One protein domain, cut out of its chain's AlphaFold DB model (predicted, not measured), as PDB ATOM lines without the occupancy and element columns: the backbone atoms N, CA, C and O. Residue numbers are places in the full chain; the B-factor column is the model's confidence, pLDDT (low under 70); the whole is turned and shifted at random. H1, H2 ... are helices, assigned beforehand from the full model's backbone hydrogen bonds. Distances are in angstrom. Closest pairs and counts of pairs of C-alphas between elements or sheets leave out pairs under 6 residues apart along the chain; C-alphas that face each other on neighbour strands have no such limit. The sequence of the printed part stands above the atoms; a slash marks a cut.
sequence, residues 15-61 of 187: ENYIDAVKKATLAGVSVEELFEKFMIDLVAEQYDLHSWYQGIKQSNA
ATOM      1  N   GLU A  15     157.908 160.861 157.438       81.00
ATOM      2  CA  GLU A  15     157.907 159.391 157.486       81.00
ATOM      3  C   GLU A  15     157.808 158.746 156.089       81.00
ATOM      4  O   GLU A  15     158.560 157.826 155.762       81.00
ATOM      5  N   ASN A  16     156.914 159.252 155.233       79.62
ATOM      6  CA  ASN A  16     156.741 158.729 153.875       79.62
ATOM      7  C   ASN A  16     157.907 159.110 152.957       79.62
ATOM      8  O   ASN A  16     158.234 158.357 152.038       79.62
ATOM      9  N   TYR A  17     158.525 160.272 153.181       82.94
ATOM     10  CA  TYR A  17     159.727 160.673 152.461       82.94
ATOM     11  C   TYR A  17     160.900 159.755 152.817       82.94
ATOM     12  O   TYR A  17     161.516 159.191 151.915       82.94
ATOM     13  N   ILE A  18     161.135 159.497 154.106       81.38
ATOM     14  CA  ILE A  18     162.181 158.579 154.582       81.38
ATOM     15  C   ILE A  18     161.972 157.166 154.019       81.38
ATOM     16  O   ILE A  18     162.917 156.543 153.528       81.38
ATOM     17  N   ASP A  19     160.738 156.654 154.028       82.75
ATOM     18  CA  ASP A  19     160.418 155.355 153.424       82.75
ATOM     19  C   ASP A  19     160.690 155.336 151.906       82.75
ATOM     20  O   ASP A  19     161.269 154.379 151.381       82.75
ATOM     21  N   ALA A  20     160.353 156.417 151.193       81.94
ATOM     22  CA  ALA A  20     160.666 156.557 149.774       81.94
ATOM     23  C   ALA A  20     162.181 156.594 149.514       81.94
ATOM     24  O   ALA A  20     162.645 155.923 148.590       81.94
ATOM     25  N   VAL A  21     162.966 157.293 150.343       82.81
ATOM     26  CA  VAL A  21     164.437 157.311 150.255       82.81
ATOM     27  C   VAL A  21     165.005 155.909 150.480       82.81
ATOM     28  O   VAL A  21     165.836 155.459 149.688       82.81
ATOM     29  N   LYS A  22     164.541 155.174 151.503       81.69
ATOM     30  CA  LYS A  22     164.974 153.786 151.763       81.69
ATOM     31  C   LYS A  22     164.711 152.890 150.552       81.69
ATOM     32  O   LYS A  22     165.602 152.160 150.111       81.69
ATOM     33  N   LYS A  23     163.511 152.986 149.972       82.75
ATOM     34  CA  LYS A  23     163.119 152.219 148.782       82.75
ATOM     35  C   LYS A  23     163.939 152.596 147.551       82.75
ATOM     36  O   LYS A  23     164.437 151.714 146.854       82.75
ATOM     37  N   ALA A  24     164.127 153.886 147.302       80.88
ATOM     38  CA  ALA A  24     164.934 154.384 146.193       80.88
ATOM     39  C   ALA A  24     166.391 153.905 146.310       80.88
ATOM     40  O   ALA A  24     166.951 153.363 145.357       80.88
ATOM     41  N   THR A  25     166.956 153.981 147.519       81.88
ATOM     42  CA  THR A  25     168.324 153.543 147.832       81.88
ATOM     43  C   THR A  25     168.509 152.048 147.573       81.88
ATOM     44  O   THR A  25     169.431 151.651 146.860       81.88
ATOM     45  N   LEU A  26     167.599 151.204 148.067       80.62
ATOM     46  CA  LEU A  26     167.593 149.757 147.799       80.62
ATOM     47  C   LEU A  26     167.429 149.416 146.309       80.62
ATOM     48  O   LEU A  26     167.942 148.396 145.849       80.62
ATOM     49  N   ALA A  27     166.717 150.258 145.565       75.69
ATOM     50  CA  ALA A  27     166.523 150.137 144.127       75.69
ATOM     51  C   ALA A  27     167.662 150.772 143.299       75.69
ATOM     52  O   ALA A  27     167.674 150.640 142.076       75.69
ATOM     53  N   GLY A  28     168.628 151.440 143.942       75.31
ATOM     54  CA  GLY A  28     169.755 152.102 143.279       75.31
ATOM     55  C   GLY A  28     169.345 153.287 142.399       75.31
ATOM     56  O   GLY A  28     169.996 153.541 141.388       75.31
ATOM     57  N   VAL A  29     168.254 153.973 142.748       78.19
ATOM     58  CA  VAL A  29     167.702 155.124 142.018       78.19
ATOM     59  C   VAL A  29     167.502 156.309 142.962       78.19
ATOM     60  O   VAL A  29     167.493 156.149 144.183       78.19
ATOM     61  N   SER A  30     167.324 157.505 142.409       78.81
ATOM     62  CA  SER A  30     166.849 158.666 143.173       78.81
ATOM     63  C   SER A  30     165.368 158.535 143.549       78.81
ATOM     64  O   SER A  30     164.628 157.743 142.962       78.81
ATOM     65  N   VAL A  31     164.920 159.325 144.530       80.75
ATOM     66  CA  VAL A  31     163.502 159.397 144.915       80.75
ATOM     67  C   VAL A  31     162.657 159.893 143.739       80.75
ATOM     68  O   VAL A  31     161.585 159.354 143.475       80.75
ATOM     69  N   GLU A  32     163.165 160.857 142.975       79.88
ATOM     70  CA  GLU A  32     162.535 161.380 141.767       79.88
ATOM     71  C   GLU A  32     162.399 160.300 140.692       79.88
ATOM     72  O   GLU A  32     161.308 160.109 140.170       79.88
ATOM     73  N   GLU A  33     163.458 159.535 140.408       76.69
ATOM     74  CA  GLU A  33     163.391 158.408 139.466       76.69
ATOM     75  C   GLU A  33     162.472 157.288 139.964       76.69
ATOM     76  O   GLU A  33     161.793 156.652 139.156       76.69
ATOM     77  N   LEU A  34     162.430 157.033 141.279       80.50
ATOM     78  CA  LEU A  34     161.495 156.084 141.881       80.50
ATOM     79  C   LEU A  34     160.051 156.536 141.626       80.50
ATOM     80  O   LEU A  34     159.240 155.733 141.166       80.50
ATOM     81  N   PHE A  35     159.739 157.811 141.872       78.88
ATOM     82  CA  PHE A  35     158.412 158.373 141.628       78.88
ATOM     83  C   PHE A  35     158.073 158.471 140.139       78.88
ATOM     84  O   PHE A  35     156.943 158.172 139.767       78.88
ATOM     85  N   GLU A  36     159.012 158.846 139.272       76.19
ATOM     86  CA  GLU A  36     158.799 158.890 137.823       76.19
ATOM     87  C   GLU A  36     158.482 157.501 137.272       76.19
ATOM     88  O   GLU A  36     157.488 157.343 136.560       76.19
ATOM     89  N   LYS A  37     159.267 156.481 137.646       73.81
ATOM     90  CA  LYS A  37     158.985 155.090 137.270       73.81
ATOM     91  C   LYS A  37     157.640 154.640 137.839       73.81
ATOM     92  O   LYS A  37     156.809 154.149 137.086       73.81
ATOM     93  N   PHE A  38     157.372 154.902 139.122       74.25
ATOM     94  CA  PHE A  38     156.087 154.569 139.742       74.25
ATOM     95  C   PHE A  38     154.912 155.200 138.987       74.25
ATOM     96  O   PHE A  38     153.937 154.519 138.700       74.25
ATOM     97  N   MET A  39     155.004 156.479 138.616       72.94
ATOM     98  CA  MET A  39     153.955 157.184 137.877       72.94
ATOM     99  C   MET A  39     153.781 156.655 136.449       72.94
ATOM    100  O   MET A  39     152.647 156.560 135.983       72.94
ATOM    101  N   ILE A  40     154.871 156.307 135.755       69.56
ATOM    102  CA  ILE A  40     154.816 155.671 134.430       69.56
ATOM    103  C   ILE A  40     154.098 154.324 134.527       69.56
ATOM    104  O   ILE A  40     153.186 154.059 133.746       69.56
ATOM    105  N   ASP A  41     154.465 153.512 135.514       64.56
ATOM    106  CA  ASP A  41     153.969 152.146 135.656       64.56
ATOM    107  C   ASP A  41     152.530 152.101 136.204       64.56
ATOM    108  O   ASP A  41     151.709 151.315 135.728       64.56
ATOM    109  N   LEU A  42     152.165 153.038 137.088       65.38
ATOM    110  CA  LEU A  42     150.787 153.260 137.544       65.38
ATOM    111  C   LEU A  42     149.860 153.662 136.383       65.38
ATOM    112  O   LEU A  42     148.721 153.205 136.313       65.38
ATOM    113  N   VAL A  43     150.335 154.513 135.465       62.88
ATOM    114  CA  VAL A  43     149.576 154.947 134.274       62.88
ATOM    115  C   VAL A  43     149.537 153.856 133.197       62.88
ATOM    116  O   VAL A  43     148.602 153.822 132.398       62.88
ATOM    117  N   ALA A  44     150.514 152.947 133.181       59.81
ATOM    118  CA  ALA A  44     150.598 151.840 132.230       59.81
ATOM    119  C   ALA A  44     149.793 150.584 132.636       59.81
ATOM    120  O   ALA A  44     149.838 149.593 131.908       59.81
ATOM    121  N   GLU A  45     149.057 150.610 133.759       55.56
ATOM    122  CA  GLU A  45     148.272 149.485 134.317       55.56
ATOM    123  C   GLU A  45     149.075 148.185 134.550       55.56
ATOM    124  O   GLU A  45     148.503 147.095 134.643       55.56
ATOM    125  N   GLN A  46     150.405 148.258 134.654       58.47
ATOM    126  CA  GLN A  46     151.249 147.074 134.792       58.47
ATOM    127  C   GLN A  46     151.874 147.018 136.188       58.47
ATOM    128  O   GLN A  46     152.722 147.829 136.534       58.47
ATOM    129  N   TYR A  47     151.470 145.976 136.923       53.50
ATOM    130  CA  TYR A  47     152.003 145.464 138.195       53.50
ATOM    131  C   TYR A  47     151.363 145.969 139.496       53.50
ATOM    132  O   TYR A  47     151.048 147.141 139.679       53.50
ATOM    133  N   ASP A  48     151.207 145.034 140.442       62.72
ATOM    134  CA  ASP A  48     151.070 145.376 141.854       62.72
ATOM    135  C   ASP A  48     152.411 145.943 142.368       62.72
ATOM    136  O   ASP A  48     153.489 145.536 141.920       62.72
ATOM    137  N   LEU A  49     152.334 146.883 143.315       54.78
ATOM    138  CA  LEU A  49     153.457 147.671 143.836       54.78
ATOM    139  C   LEU A  49     154.661 146.822 144.291       54.78
ATOM    140  O   LEU A  49     155.813 147.242 144.158       54.78
ATOM    141  N   HIS A  50     154.401 145.634 144.843       57.50
ATOM    142  CA  HIS A  50     155.431 144.742 145.364       57.50
ATOM    143  C   HIS A  50     156.227 144.094 144.230       57.50
ATOM    144  O   HIS A  50     157.459 144.108 144.248       57.50
ATOM    145  N   SER A  51     155.528 143.573 143.222       60.66
ATOM    146  CA  SER A  51     156.137 142.941 142.047       60.66
ATOM    147  C   SER A  51     156.988 143.928 141.242       60.66
ATOM    148  O   SER A  51     158.076 143.586 140.779       60.66
ATOM    149  N   TRP A  52     156.522 145.172 141.134       62.53
ATOM    150  CA  TRP A  52     157.230 146.260 140.463       62.53
ATOM    151  C   TRP A  52     158.567 146.607 141.139       62.53
ATOM    152  O   TRP A  52     159.615 146.640 140.491       62.53
ATOM    153  N   TYR A  53     158.548 146.786 142.461       59.38
ATOM    154  CA  TYR A  53     159.734 147.149 143.235       59.38
ATOM    155  C   TYR A  53     160.850 146.092 143.147       59.38
ATOM    156  O   TYR A  53     162.030 146.429 143.034       59.38
ATOM    157  N   GLN A  54     160.489 144.804 143.117       63.25
ATOM    158  CA  GLN A  54     161.459 143.716 142.933       63.25
ATOM    159  C   GLN A  54     162.166 143.766 141.568       63.25
ATOM    160  O   GLN A  54     163.315 143.334 141.466       63.25
ATOM    161  N   GLY A  55     161.522 144.313 140.531       62.38
ATOM    162  CA  GLY A  55     162.103 144.445 139.191       62.38
ATOM    163  C   GLY A  55     163.223 145.486 139.100       62.38
ATOM    164  O   GLY A  55     164.186 145.284 138.364       62.38
ATOM    165  N   ILE A  56     163.152 146.570 139.882       59.25
ATOM    166  CA  ILE A  56     164.172 147.638 139.870       59.25
ATOM    167  C   ILE A  56     165.461 147.193 140.585       59.25
ATOM    168  O   ILE A  56     166.558 147.614 140.227       59.25
ATOM    169  N   LYS A  57     165.348 146.268 141.542       54.38
ATOM    170  CA  LYS A  57     166.435 145.791 142.413       54.38
ATOM    171  C   LYS A  57     167.586 145.063 141.686       54.38
ATOM    172  O   LYS A  57     168.617 144.794 142.291       54.38
ATOM    173  N   GLN A  58     167.440 144.710 140.406       53.97
ATOM    174  CA  GLN A  58     168.329 143.748 139.731       53.97
ATOM    175  C   GLN A  58     169.672 144.287 139.194       53.97
ATOM    176  O   GLN A  58     170.376 143.536 138.523       53.97
ATOM    177  N   SER A  59     170.075 145.538 139.453       48.53
ATOM    178  CA  SER A  59     171.112 146.155 138.605       48.53
ATOM    179  C   SER A  59     172.541 146.305 139.148       48.53
ATOM    180  O   SER A  59     173.393 146.588 138.316       48.53
ATOM    181  N   ASN A  60     172.891 146.130 140.429       56.03
ATOM    182  CA  ASN A  60     174.295 146.306 140.869       56.03
ATOM    183  C   ASN A  60     174.659 145.449 142.092       56.03
ATOM    184  O   ASN A  60     173.782 145.003 142.827       56.03
ATOM    185  N   ALA A  61     175.964 145.222 142.302       66.94
ATOM    186  CA  ALA A  61     176.475 144.641 143.543       66.94
ATOM    187  C   ALA A  61     175.999 145.489 144.736       66.94
ATOM    188  O   ALA A  61     176.103 146.713 144.697       66.94
TER     189      ALA A  61
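AT A GLANCE: This is residues 15 to 61 of the 187 residues of an uncharacterized protein of Tyzzerella nexilis (UniProt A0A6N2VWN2). What shape do the three helices make? H1 and the start of H2 meet about at a right angle, and short H3 folds back near H2, its last residue, Ile 56, close to Ala 27 at the end of H1. The turn between H2 and H3 sticks out with residues 43 to 48. What is it built of? The printed part has 47 residues, is all helix, with H1, H2 and H3 in that order and no named strand, and is compact, with a radius of gyration of the C-alphas of 10.4 A and spans of 26 by 26 by 16 A.

IN THESE COORDINATES: Where does each helix run? H1 holds residues 15 to 27, 18.4 A from first to last C-alpha, and begins at C-alpha 15 (157.907, 159.391, 157.486). H2 holds residues 31 to 43, 18.1 A long, and begins at C-alpha 31 (163.502, 159.397, 144.915). What comes last? H3 holds residues 49 to 56, 11.4 A long, and ends at C-alpha 56 (164.172, 147.638, 139.870).

HOW THE PARTS SIT: How does H1 stand to H2? They touch, about perpendicular at 88 degrees, through residues 20 to 24 of H1 and 31 to 34 of H2 alone; their closest C-alphas, of Ala 24 and Val 31, are 5.4 A apart. Where is H3? It is close to H1 but not clearly touching, the closest C-alphas, of Ala 27 and Ile 56, being 5.5 A apart, at a steep tilt of 40 degrees, the same way. H2 and H3 are near each other, with closest C-alphas 8.3 A apart. Are the backbones helical throughout? Every O i to N i+4 pair is within hydrogen-bond range in H1 and H2, but 2 of 4 in H3.

THE WHOLE: How large is it? The two C-alphas farthest apart, of Val 43 and Ala 61, are 30.3 A apart. Is it continuous? The printed part has no cut, and both links, H1 to H2 and H2 to H3, are tight. Where is confidence low? Residues 40 to 61 are under 70 in pLDDT, and the mean of the printed part is 70.1.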